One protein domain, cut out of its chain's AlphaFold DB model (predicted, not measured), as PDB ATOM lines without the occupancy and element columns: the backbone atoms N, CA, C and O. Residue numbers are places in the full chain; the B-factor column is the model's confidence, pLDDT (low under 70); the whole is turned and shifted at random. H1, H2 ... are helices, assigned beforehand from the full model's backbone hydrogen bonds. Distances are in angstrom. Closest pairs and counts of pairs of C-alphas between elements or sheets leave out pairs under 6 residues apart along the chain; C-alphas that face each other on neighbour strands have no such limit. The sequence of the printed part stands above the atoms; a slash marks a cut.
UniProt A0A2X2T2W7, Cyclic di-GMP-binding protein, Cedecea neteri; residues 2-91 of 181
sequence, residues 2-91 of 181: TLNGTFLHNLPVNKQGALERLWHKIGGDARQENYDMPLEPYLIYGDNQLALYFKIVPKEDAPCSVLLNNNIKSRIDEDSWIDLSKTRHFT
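AT A GLANCE: This is residues 2 to 91 of the 181 residues of the protein "Cyclic di-GMP-binding protein" of Cedecea neteri (UniProt A0A2X2T2W7). This is a loose, elongated fold of little regular structure, in which long unnamed stretches run back and forth lengthwise and two short helices, H1 and H2, lie separately toward the same end. From its first residue the printed part runs to H1, back, out again to H2 and back once more; residues 60 to 65 stick out. The 90 printed residues are all helix by class, with no named strand, but named elements hold only 12 of them. The radius of gyration of the C-alphas is 17.1 A and the spans are 53 by 29 by 25 A.

HOW THE PARTS SIT: H1, residues 18 to 25, and H2, residues 64 to 67, are apart, with no C-alphas within 8 A. In H1 every O i to N i+4 pair is within hydrogen-bond range; H2 is too short for such a pair, but its one O i to N i+3 pair is within range.

IN THESE COORDINATES: H1 begins at C-alpha 18 (-49.509, 11.240, 5.753) and measures 10.8 A. H2 measures 5.1 A and ends at C-alpha 67 (-45.493, 39.052, 9.422).

THE WHOLE: The farthest C-alphas, of Cys 64 and Thr 91, are 54.3 A apart. The printed part has no cut. The 38-residue link from H1 to H2 is long. Residues 67 to 72 have pLDDT under 70.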
ATOM      1  N   THR A   2     -25.635  23.288   1.984       91.31
ATOM      2  CA  THR A   2     -24.573  23.119   0.991       91.31
ATOM      3  C   THR A   2     -23.312  22.589   1.664       91.31
ATOM      4  O   THR A   2     -23.052  22.898   2.826       91.31
ATOM      5  N   LEU A   3     -22.538  21.795   0.934       91.44
ATOM      6  CA  LEU A   3     -21.216  21.323   1.337       91.44
ATOM      7  C   LEU A   3     -20.240  21.676   0.226       91.44
ATOM      8  O   LEU A   3     -20.499  21.358  -0.932       91.44
ATOM      9  N   ASN A   4     -19.161  22.384   0.561       90.06
ATOM     10  CA  ASN A   4     -18.160  22.846  -0.410       90.06
ATOM     11  C   ASN A   4     -18.783  23.618  -1.596       90.06
ATOM     12  O   ASN A   4     -18.350  23.503  -2.738       90.06
ATOM     13  N   GLY A   5     -19.852  24.379  -1.332       88.31
ATOM     14  CA  GLY A   5     -20.607  25.124  -2.349       88.31
ATOM     15  C   GLY A   5     -21.600  24.292  -3.172       88.31
ATOM     16  O   GLY A   5     -22.439  24.869  -3.862       88.31
ATOM     17  N   THR A   6     -21.583  22.962  -3.071       90.12
ATOM     18  CA  THR A   6     -22.556  22.080  -3.728       90.12
ATOM     19  C   THR A   6     -23.838  21.992  -2.910       90.12
ATOM     20  O   THR A   6     -23.808  21.766  -1.700       90.12
ATOM     21  N   PHE A   7     -24.985  22.173  -3.566       91.56
ATOM     22  CA  PHE A   7     -26.286  21.973  -2.936       91.56
ATOM     23  C   PHE A   7     -26.502  20.497  -2.619       91.56
ATOM     24  O   PHE A   7     -26.429  19.655  -3.508       91.56
ATOM     25  N   LEU A   8     -26.795  20.213  -1.352       89.44
ATOM     26  CA  LEU A   8     -27.077  18.863  -0.886       89.44
ATOM     27  C   LEU A   8     -28.581  18.648  -0.797       89.44
ATOM     28  O   LEU A   8     -29.154  17.848  -1.529       89.44
ATOM     29  N   HIS A   9     -29.239  19.395   0.092       88.44
ATOM     30  CA  HIS A   9     -30.663  19.211   0.314       88.44
ATOM     31  C   HIS A   9     -31.355  20.399   0.988       88.44
ATOM     32  O   HIS A   9     -30.720  21.270   1.599       88.44
ATOM     33  N   ASN A  10     -32.684  20.405   0.889       88.44
ATOM     34  CA  ASN A  10     -33.576  21.310   1.597       88.44
ATOM     35  C   ASN A  10     -34.064  20.615   2.863       88.44
ATOM     36  O   ASN A  10     -34.590  19.509   2.793       88.44
ATOM     37  N   LEU A  11     -33.926  21.288   4.000       86.69
ATOM     38  CA  LEU A  11     -34.402  20.800   5.288       86.69
ATOM     39  C   LEU A  11     -35.755  21.471   5.574       86.69
ATOM     40  O   LEU A  11     -35.774  22.666   5.885       86.69
ATOM     41  N   PRO A  12     -36.896  20.779   5.384       82.31
ATOM     42  CA  PRO A  12     -38.197  21.362   5.677       82.31
ATOM     43  C   PRO A  12     -38.374  21.529   7.190       82.31
ATOM     44  O   PRO A  12     -37.946  20.684   7.967       82.31
ATOM     45  N   VAL A  13     -39.061  22.596   7.605       80.50
ATOM     46  CA  VAL A  13     -39.332  22.882   9.028       80.50
ATOM     47  C   VAL A  13     -40.232  21.818   9.669       80.50
ATOM     48  O   VAL A  13     -40.110  21.539  10.858       80.50
ATOM     49  N   ASN A  14     -41.119  21.210   8.879       78.44
ATOM     50  CA  ASN A  14     -42.071  20.208   9.343       78.44
ATOM     51  C   ASN A  14     -41.776  18.852   8.704       78.44
ATOM     52  O   ASN A  14     -41.444  18.775   7.514       78.44
ATOM     53  N   LYS A  15     -41.977  17.785   9.479       79.56
ATOM     54  CA  LYS A  15     -41.947  16.405   9.000       79.56
ATOM     55  C   LYS A  15     -42.970  16.224   7.881       79.56
ATOM     56  O   LYS A  15     -44.100  16.712   7.949       79.56
ATOM     57  N   GLN A  16     -42.559  15.532   6.825       72.44
ATOM     58  CA  GLN A  16     -43.402  15.266   5.667       72.44
ATOM     59  C   GLN A  16     -43.907  13.825   5.724       72.44
ATOM     60  O   GLN A  16     -43.112  12.897   5.768       72.44
ATOM     61  N   GLY A  17     -45.227  13.636   5.703       76.81
ATOM     62  CA  GLY A  17     -45.832  12.305   5.740       76.81
ATOM     63  C   GLY A  17     -47.341  12.365   5.952       76.81
ATOM     64  O   GLY A  17     -47.863  13.340   6.495       76.81
ATOM     65  N   ALA A  18     -48.068  11.340   5.502       76.19
ATOM     66  CA  ALA A  18     -49.509  11.240   5.753       76.19
ATOM     67  C   ALA A  18     -49.806  11.025   7.248       76.19
ATOM     68  O   ALA A  18     -50.751  11.609   7.779       76.19
ATOM     69  N   LEU A  19     -48.956  10.248   7.926       79.69
ATOM     70  CA  LEU A  19     -49.054   9.974   9.357       79.69
ATOM     71  C   LEU A  19     -48.734  11.218  10.194       79.69
ATOM     72  O   LEU A  19     -49.519  11.570  11.067       79.69
ATOM     73  N   GLU A  20     -47.661  11.953   9.892       78.75
ATOM     74  CA  GLU A  20     -47.328  13.193  10.605       78.75
ATOM     75  C   GLU A  20     -48.353  14.305  10.394       78.75
ATOM     76  O   GLU A  20     -48.618  15.071  11.317       78.75
ATOM     77  N   ARG A  21     -48.999  14.382   9.222       75.69
ATOM     78  CA  ARG A  21     -50.136  15.299   9.022       75.69
ATOM     79  C   ARG A  21     -51.317  14.941   9.923       75.69
ATOM     80  O   ARG A  21     -51.980  15.839  10.437       75.69
ATOM     81  N   LEU A  22     -51.580  13.647  10.113       80.44
ATOM     82  CA  LEU A  22     -52.604  13.176  11.042       80.44
ATOM     83  C   LEU A  22     -52.204  13.473  12.496       80.44
ATOM     84  O   LEU A  22     -53.030  13.989  13.244       80.44
ATOM     85  N   TRP A  23     -50.939  13.240  12.859       80.69
ATOM     86  CA  TRP A  23     -50.368  13.541  14.178       80.69
ATOM     87  C   TRP A  23     -50.445  15.037  14.518       80.69
ATOM     88  O   TRP A  23     -50.881  15.419  15.602       80.69
ATOM     89  N   HIS A  24     -50.140  15.899  13.548       78.12
ATOM     90  CA  HIS A  24     -50.295  17.344  13.679       78.12
ATOM     91  C   HIS A  24     -51.766  17.742  13.893       78.12
ATOM     92  O   HIS A  24     -52.061  18.669  14.647       78.12
ATOM     93  N   LYS A  25     -52.718  17.063  13.237       78.44
ATOM     94  CA  LYS A  25     -54.154  17.377  13.364       78.44
ATOM     95  C   LYS A  25     -54.713  17.030  14.748       78.44
ATOM     96  O   LYS A  25     -55.686  17.648  15.169       78.44
ATOM     97  N   ILE A  26     -54.088  16.088  15.454       85.12
ATOM     98  CA  ILE A  26     -54.434  15.717  16.835       85.12
ATOM     99  C   ILE A  26     -53.587  16.449  17.893       85.12
ATOM    100  O   ILE A  26     -53.658  16.110  19.068       85.12
ATOM    101  N   GLY A  27     -52.817  17.469  17.491       75.94
ATOM    102  CA  GLY A  27     -52.080  18.351  18.403       75.94
ATOM    103  C   GLY A  27     -50.664  17.897  18.761       75.94
ATOM    104  O   GLY A  27     -50.061  18.473  19.662       75.94
ATOM    105  N   GLY A  28     -50.120  16.886  18.083       77.38
ATOM    106  CA  GLY A  28     -48.730  16.476  18.258       77.38
ATOM    107  C   GLY A  28     -47.743  17.399  17.539       77.38
ATOM    108  O   GLY A  28     -48.056  17.945  16.478       77.38
ATOM    109  N   ASP A  29     -46.536  17.552  18.092       72.88
ATOM    110  CA  ASP A  29     -45.460  18.293  17.429       72.88
ATOM    111  C   ASP A  29     -45.010  17.556  16.155       72.88
ATOM    112  O   ASP A  29     -44.733  16.352  16.165       72.88
ATOM    113  N   ALA A  30     -44.969  18.281  15.042       72.75
ATOM    114  CA  ALA A  30     -44.556  17.780  13.736       72.75
ATOM    115  C   ALA A  30     -43.322  18.514  13.196       72.75
ATOM    116  O   ALA A  30     -43.017  18.394  12.006       72.75
ATOM    117  N   ARG A  31     -42.614  19.282  14.033       77.44
ATOM    118  CA  ARG A  31     -41.350  19.918  13.657       77.44
ATOM    119  C   ARG A  31     -40.292  18.860  13.362       77.44
ATOM    120  O   ARG A  31     -40.230  17.804  13.995       77.44
ATOM    121  N   GLN A  32     -39.484  19.136  12.346       78.00
ATOM    122  CA  GLN A  32     -38.346  18.304  11.990       78.00
ATOM    123  C   GLN A  32     -37.088  18.863  12.650       78.00
ATOM    124  O   GLN A  32     -36.626  19.941  12.286       78.00
ATOM    125  N   GLU A  33     -36.544  18.119  13.610       82.31
ATOM    126  CA  GLU A  33     -35.359  18.520  14.385       82.31
ATOM    127  C   GLU A  33     -34.121  17.677  14.059       82.31
ATOM    128  O   GLU A  33     -33.002  18.131  14.255       82.31
ATOM    129  N   ASN A  34     -34.311  16.483  13.491       83.88
ATOM    130  CA  ASN A  34     -33.232  15.570  13.119       83.88
ATOM    131  C   ASN A  34     -33.316  15.238  11.627       83.88
ATOM    132  O   ASN A  34     -34.411  15.044  11.095       83.88
ATOM    133  N   TYR A  35     -32.173  15.152  10.947       86.38
ATOM    134  CA  TYR A  35     -32.118  14.752   9.545       86.38
ATOM    135  C   TYR A  35     -30.855  13.942   9.250       86.38
ATOM    136  O   TYR A  35     -29.746  14.448   9.398       86.38
ATOM    137  N   ASP A  36     -31.042  12.711   8.780       87.62
ATOM    138  CA  ASP A  36     -29.955  11.850   8.324       87.62
ATOM    139  C   ASP A  36     -29.794  11.995   6.812       87.62
ATOM    140  O   ASP A  36     -30.733  11.747   6.050       87.62
ATOM    141  N   MET A  37     -28.596  12.373   6.372       85.56
ATOM    142  CA  MET A  37     -28.299  12.556   4.957       85.56
ATOM    143  C   MET A  37     -27.067  11.750   4.548       85.56
ATOM    144  O   MET A  37     -25.986  11.986   5.094       85.56
ATOM    145  N   PRO A  38     -27.180  10.829   3.574       83.56
ATOM    146  CA  PRO A  38     -25.999  10.210   2.998       83.56
ATOM    147  C   PRO A  38     -25.191  11.270   2.238       83.56
ATOM    148  O   PRO A  38     -25.752  12.097   1.525       83.56
ATOM    149  N   LEU A  39     -23.871  11.238   2.409       82.62
ATOM    150  CA  LEU A  39     -22.929  12.072   1.669       82.62
ATOM    151  C   LEU A  39     -22.124  11.187   0.733       82.62
ATOM    152  O   LEU A  39     -21.595  10.151   1.153       82.62
ATOM    153  N   GLU A  40     -22.005  11.588  -0.526       80.62
ATOM    154  CA  GLU A  40     -21.148  10.873  -1.453       80.62
ATOM    155  C   GLU A  40     -19.666  11.105  -1.115       80.62
ATOM    156  O   GLU A  40     -19.255  12.243  -0.868       80.62
ATOM    157  N   PRO A  41     -18.818  10.059  -1.156       77.19
ATOM    158  CA  PRO A  41     -17.409  10.180  -0.779       77.19
ATOM    159  C   PRO A  41     -16.620  11.237  -1.563       77.19
ATOM    160  O   PRO A  41     -15.665  11.796  -1.038       77.19
ATOM    161  N   TYR A  42     -17.011  11.532  -2.807       78.00
ATOM    162  CA  TYR A  42     -16.336  12.533  -3.641       78.00
ATOM    163  C   TYR A  42     -16.586  13.980  -3.195       78.00
ATOM    164  O   TYR A  42     -15.925  14.882  -3.704       78.00
ATOM    165  N   LEU A  43     -17.530  14.221  -2.282       79.62
ATOM    166  CA  LEU A  43     -17.797  15.545  -1.716       79.62
ATOM    167  C   LEU A  43     -16.945  15.840  -0.478       79.62
ATOM    168  O   LEU A  43     -16.876  16.996  -0.066       79.62
ATOM    169  N   ILE A  44     -16.311  14.817   0.104       80.25
ATOM    170  CA  ILE A  44     -15.528  14.917   1.334       80.25
ATOM    171  C   ILE A  44     -14.037  14.925   0.991       80.25
ATOM    172  O   ILE A  44     -13.469  13.920   0.561       80.25
ATOM    173  N   TYR A  45     -13.403  16.074   1.209       79.00
ATOM    174  CA  TYR A  45     -11.955  16.269   1.104       79.00
ATOM    175  C   TYR A  45     -11.344  16.554   2.480       79.00
ATOM    176  O   TYR A  45     -11.990  16.315   3.494       79.00
ATOM    177  N   GLY A  46     -10.078  16.974   2.547       77.75
ATOM    178  CA  GLY A  46      -9.431  17.249   3.834       77.75
ATOM    179  C   GLY A  46     -10.113  18.361   4.621       77.75
ATOM    180  O   GLY A  46     -10.524  18.125   5.751       77.75
ATOM    181  N   ASP A  47     -10.335  19.507   3.980       80.25
ATOM    182  CA  ASP A  47     -11.136  20.594   4.534       80.25
ATOM    183  C   ASP A  47     -12.510  20.614   3.868       80.25
ATOM    184  O   ASP A  47     -12.612  20.621   2.638       80.25
ATOM    185  N   ASN A  48     -13.571  20.631   4.676       84.81
ATOM    186  CA  ASN A  48     -14.939  20.734   4.180       84.81
ATOM    187  C   ASN A  48     -15.692  21.850   4.893       84.81
ATOM    188  O   ASN A  48     -15.628  21.974   6.115       84.81
ATOM    189  N   GLN A  49     -16.467  22.614   4.131       90.38
ATOM    190  CA  GLN A  49     -17.324  23.665   4.662       90.38
ATOM    191  C   GLN A  49     -18.791  23.271   4.514       90.38
ATOM    192  O   GLN A  49     -19.321  23.218   3.402       90.38
ATOM    193  N   LEU A  50     -19.457  23.039   5.646       91.00
ATOM    194  CA  LEU A  50     -20.906  22.885   5.712       91.00
ATOM    195  C   LEU A  50     -21.553  24.257   5.917       91.00
ATOM    196  O   LEU A  50     -21.218  24.967   6.863       91.00
ATOM    197  N   ALA A  51     -22.503  24.617   5.059       91.88
ATOM    198  CA  ALA A  51     -23.264  25.851   5.189       91.88
ATOM    199  C   ALA A  51     -24.775  25.587   5.236       91.88
ATOM    200  O   ALA A  51     -25.362  24.824   4.454       91.88
ATOM    201  N   LEU A  52     -25.422  26.268   6.178       90.19
ATOM    202  CA  LEU A  52     -26.857  26.220   6.413       90.19
ATOM    203  C   LEU A  52     -27.445  27.583   6.062       90.19
ATOM    204  O   LEU A  52     -27.045  28.609   6.603       90.19
ATOM    205  N   TYR A  53     -28.388  27.580   5.124       89.00
ATOM    206  CA  TYR A  53     -29.093  28.779   4.696       89.00
ATOM    207  C   TYR A  53     -30.552  28.678   5.122       89.00
ATOM    208  O   TYR A  53     -31.273  27.778   4.684       89.00
ATOM    209  N   PHE A  54     -30.971  29.600   5.984       86.69
ATOM    210  CA  PHE A  54     -32.320  29.645   6.525       86.69
ATOM    211  C   PHE A  54     -33.165  30.641   5.742       86.69
ATOM    212  O   PHE A  54     -32.889  31.839   5.732       86.69
ATOM    213  N   LYS A  55     -34.219  30.142   5.096       82.75
ATOM    214  CA  LYS A  55     -35.190  30.964   4.378       82.75
ATOM    215  C   LYS A  55     -36.592  30.518   4.757       82.75
ATOM    216  O   LYS A  55     -37.060  29.483   4.293       82.75
ATOM    217  N   ILE A  56     -37.253  31.306   5.599       78.00
ATOM    218  CA  ILE A  56     -38.668  31.122   5.916       78.00
ATOM    219  C   ILE A  56     -39.451  32.173   5.138       78.00
ATOM    220  O   ILE A  56     -39.200  33.366   5.279       78.00
ATOM    221  N   VAL A  57     -40.384  31.720   4.301       78.19
ATOM    222  CA  VAL A  57     -41.285  32.592   3.544       78.19
ATOM    223  C   VAL A  57     -42.704  32.372   4.076       78.19
ATOM    224  O   VAL A  57     -43.184  31.236   4.038       78.19
ATOM    225  N   PRO A  58     -43.364  33.411   4.614       75.50
ATOM    226  CA  PRO A  58     -44.778  33.358   4.974       75.50
ATOM    227  C   PRO A  58     -45.650  33.070   3.746       75.50
ATOM    228  O   PRO A  58     -45.278  33.413   2.625       75.50
ATOM    229  N   LYS A  59     -46.818  32.455   3.942       76.81
ATOM    230  CA  LYS A  59     -47.794  32.293   2.853       76.81
ATOM    231  C   LYS A  59     -48.367  33.648   2.428       76.81
ATOM    232  O   LYS A  59     -48.428  34.567   3.239       76.81
ATOM    233  N   GLU A  60     -48.823  33.743   1.182       75.50
ATOM    234  CA  GLU A  60     -49.399  34.978   0.623       75.50
ATOM    235  C   GLU A  60     -50.666  35.443   1.359       75.50
ATOM    236  O   GLU A  60     -50.921  36.639   1.446       75.50
ATOM    237  N   ASP A  61     -51.426  34.515   1.948       79.81
ATOM    238  CA  ASP A  61     -52.630  34.764   2.749       79.81
ATOM    239  C   ASP A  61     -52.350  34.867   4.261       79.81
ATOM    240  O   ASP A  61     -53.276  34.879   5.075       79.81
ATOM    241  N   ALA A  62     -51.076  34.917   4.667       75.38
ATOM    242  CA  ALA A  62     -50.723  34.986   6.077       75.38
ATOM    243  C   ALA A  62     -51.208  36.312   6.697       75.38
ATOM    244  O   ALA A  62     -50.929  37.386   6.159       75.38
ATOM    245  N   PRO A  63     -51.891  36.276   7.858       79.00
ATOM    246  CA  PRO A  63     -52.354  37.495   8.505       79.00
ATOM    247  C   PRO A  63     -51.174  38.395   8.888       79.00
ATOM    248  O   PRO A  63     -50.122  37.910   9.310       79.00
ATOM    249  N   CYS A  64     -51.356  39.719   8.809       74.50
ATOM    250  CA  CYS A  64     -50.301  40.702   9.106       74.50
ATOM    251  C   CYS A  64     -49.665  40.512  10.496       74.50
ATOM    252  O   CYS A  64     -48.490  40.817  10.684       74.50
ATOM    253  N   SER A  65     -50.411  39.961  11.459       75.19
ATOM    254  CA  SER A  65     -49.906  39.618  12.792       75.19
ATOM    255  C   SER A  65     -48.781  38.580  12.772       75.19
ATOM    256  O   SER A  65     -47.942  38.605  13.663       75.19
ATOM    257  N   VAL A  66     -48.731  37.697  11.770       72.81
ATOM    258  CA  VAL A  66     -47.673  36.693  11.567       72.81
ATOM    259  C   VAL A  66     -46.429  37.329  10.943       72.81
ATOM    260  O   VAL A  66     -45.319  36.984  11.333       72.81
ATOM    261  N   LEU A  67     -46.599  38.297  10.033       69.31
ATOM    262  CA  LEU A  67     -45.493  39.052   9.422       69.31
ATOM    263  C   LEU A  67     -44.786  39.973  10.425       69.31
ATOM    264  O   LEU A  67     -43.579  40.170  10.343       69.31
ATOM    265  N   LEU A  68     -45.541  40.515  11.382       68.38
ATOM    266  CA  LEU A  68     -45.031  41.354  12.471       68.38
ATOM    267  C   LEU A  68     -44.496  40.531  13.659       68.38
ATOM    268  O   LEU A  68     -44.036  41.101  14.648       68.38
ATOM    269  N   ASN A  69     -44.571  39.197  13.593       67.00
ATOM    270  CA  ASN A  69     -44.181  38.318  14.686       67.00
ATOM    271  C   ASN A  69     -42.701  37.919  14.600       67.00
ATOM    272  O   ASN A  69     -42.285  37.173  13.715       67.00
ATOM    273  N   ASN A  70     -41.923  38.316  15.605       64.25
ATOM    274  CA  ASN A  70     -40.506  37.965  15.725       64.25
ATOM    275  C   ASN A  70     -40.243  36.505  16.154       64.25
ATOM    276  O   ASN A  70     -39.088  36.136  16.372       64.25
ATOM    277  N   ASN A  71     -41.275  35.668  16.293       65.81
ATOM    278  CA  ASN A  71     -41.139  34.255  16.665       65.81
ATOM    279  C   ASN A  71     -40.824  33.334  15.474       65.81
ATOM    280  O   ASN A  71     -40.540  32.153  15.670       65.81
ATOM    281  N   ILE A  72     -40.838  33.849  14.239       67.62
ATOM    282  CA  ILE A  72     -40.440  33.092  13.048       67.62
ATOM    283  C   ILE A  72     -38.916  33.144  12.918       67.62
ATOM    284  O   ILE A  72     -38.355  33.971  12.202       67.62
ATOM    285  N   LYS A  73     -38.233  32.269  13.658       71.62
ATOM    286  CA  LYS A  73     -36.770  32.165  13.660       71.62
ATOM    287  C   LYS A  73     -36.343  30.730  13.386       71.62
ATOM    288  O   LYS A  73     -36.820  29.800  14.034       71.62
ATOM    289  N   SER A  74     -35.411  30.563  12.456       78.12
ATOM    290  CA  SER A  74     -34.575  29.368  12.396       78.12
ATOM    291  C   SER A  74     -33.325  29.622  13.223       78.12
ATOM    292  O   SER A  74     -32.679  30.655  13.053       78.12
ATOM    293  N   ARG A  75     -32.991  28.696  14.116       80.19
ATOM    294  CA  ARG A  75     -31.777  28.746  14.930       80.19
ATOM    295  C   ARG A  75     -31.137  27.366  14.955       80.19
ATOM    296  O   ARG A  75     -31.852  26.370  14.879       80.19
ATOM    297  N   ILE A  76     -29.815  27.343  15.050       86.06
ATOM    298  CA  ILE A  76     -29.057  26.162  15.455       86.06
ATOM    299  C   ILE A  76     -28.885  26.322  16.960       86.06
ATOM    300  O   ILE A  76     -28.454  27.386  17.406       86.06
ATOM    301  N   ASP A  77     -29.339  25.336  17.720       87.06
ATOM    302  CA  ASP A  77     -29.278  25.366  19.179       87.06
ATOM    303  C   ASP A  77     -27.902  24.873  19.662       87.06
ATOM    304  O   ASP A  77     -27.173  24.225  18.908       87.06
ATOM    305  N   GLU A  78     -27.517  25.203  20.892       88.88
ATOM    306  CA  GLU A  78     -26.205  24.839  21.450       88.88
ATOM    307  C   GLU A  78     -26.043  23.321  21.628       88.88
ATOM    308  O   GLU A  78     -24.925  22.811  21.633       88.88
ATOM    309  N   ASP A  79     -27.155  22.592  21.734       91.12
ATOM    310  CA  ASP A  79     -27.221  21.132  21.818       91.12
ATOM    311  C   ASP A  79     -27.294  20.438  20.445       91.12
ATOM    312  O   ASP A  79     -27.352  19.208  20.371       91.12
ATOM    313  N   SER A  80     -27.255  21.201  19.346       89.38
ATOM    314  CA  SER A  80     -27.206  20.638  17.996       89.38
ATOM    315  C   SER A  80     -25.858  19.957  17.745       89.38
ATOM    316  O   SER A  80     -24.796  20.552  17.928       89.38
ATOM    317  N   TRP A  81     -25.888  18.714  17.266       91.50
ATOM    318  CA  TRP A  81     -24.692  17.918  16.990       91.50
ATOM    319  C   TRP A  81     -24.688  17.366  15.561       91.50
ATOM    320  O   TRP A  81     -25.719  17.266  14.900       91.50
ATOM    321  N   ILE A  82     -23.499  16.988  15.086       89.19
ATOM    322  CA  ILE A  82     -23.298  16.247  13.835       89.19
ATOM    323  C   ILE A  82     -22.681  14.897  14.206       89.19
ATOM    324  O   ILE A  82     -21.590  14.860  14.776       89.19
ATOM    325  N   ASP A  83     -23.362  13.794  13.891       89.44
ATOM    326  CA  ASP A  83     -22.859  12.441  14.149       89.44
ATOM    327  C   ASP A  83     -22.305  11.835  12.863       89.44
ATOM    328  O   ASP A  83     -23.021  11.616  11.887       89.44
ATOM    329  N   LEU A  84     -21.006  11.543  12.881       84.94
ATOM    330  CA  LEU A  84     -20.291  10.871  11.798       84.94
ATOM    331  C   LEU A  84     -19.874   9.440  12.181       84.94
ATOM    332  O   LEU A  84     -19.188   8.771  11.408       84.94
ATOM    333  N   SER A  85     -20.284   8.933  13.349       84.00
ATOM    334  CA  SER A  85     -19.844   7.637  13.893       84.00
ATOM    335  C   SER A  85     -20.207   6.441  13.009       84.00
ATOM    336  O   SER A  85     -19.486   5.443  12.979       84.00
ATOM    337  N   LYS A  86     -21.305   6.543  12.252       82.75
ATOM    338  CA  LYS A  86     -21.800   5.498  11.340       82.75
ATOM    339  C   LYS A  86     -21.286   5.646   9.905       82.75
ATOM    340  O   LYS A  86     -21.714   4.896   9.024       82.75
ATOM    341  N   THR A  87     -20.387   6.594   9.651       80.75
ATOM    342  CA  THR A  87     -19.792   6.767   8.322       80.75
ATOM    343  C   THR A  87     -18.885   5.585   7.972       80.75
ATOM    344  O   THR A  87     -18.282   4.925   8.824       80.75
ATOM    345  N   ARG A  88     -18.823   5.252   6.679       78.31
ATOM    346  CA  ARG A  88     -17.967   4.169   6.190       78.31
ATOM    347  C   ARG A  88     -16.532   4.681   6.063       78.31
ATOM    348  O   ARG A  88     -16.255   5.559   5.257       78.31
ATOM    349  N   HIS A  89     -15.614   4.067   6.804       76.50
ATOM    350  CA  HIS A  89     -14.185   4.381   6.764       76.50
ATOM    351  C   HIS A  89     -13.474   3.553   5.686       76.50
ATOM    352  O   HIS A  89     -12.744   2.611   5.997       76.50
ATOM    353  N   PHE A  90     -13.725   3.858   4.414       74.31
ATOM    354  CA  PHE A  90     -13.081   3.163   3.301       74.31
ATOM    355  C   PHE A  90     -12.511   4.148   2.287       74.31
ATOM    356  O   PHE A  90     -13.190   5.073   1.850       74.31
ATOM    357  N   THR A  91     -11.271   3.903   1.879       78.94
ATOM    358  CA  THR A  91     -10.652   4.571   0.742       78.94
ATOM    359  C   THR A  91      -9.638   3.648   0.082       78.94
ATOM    360  O   THR A  91      -9.022   2.808   0.738       78.94
TER     361      THR A  91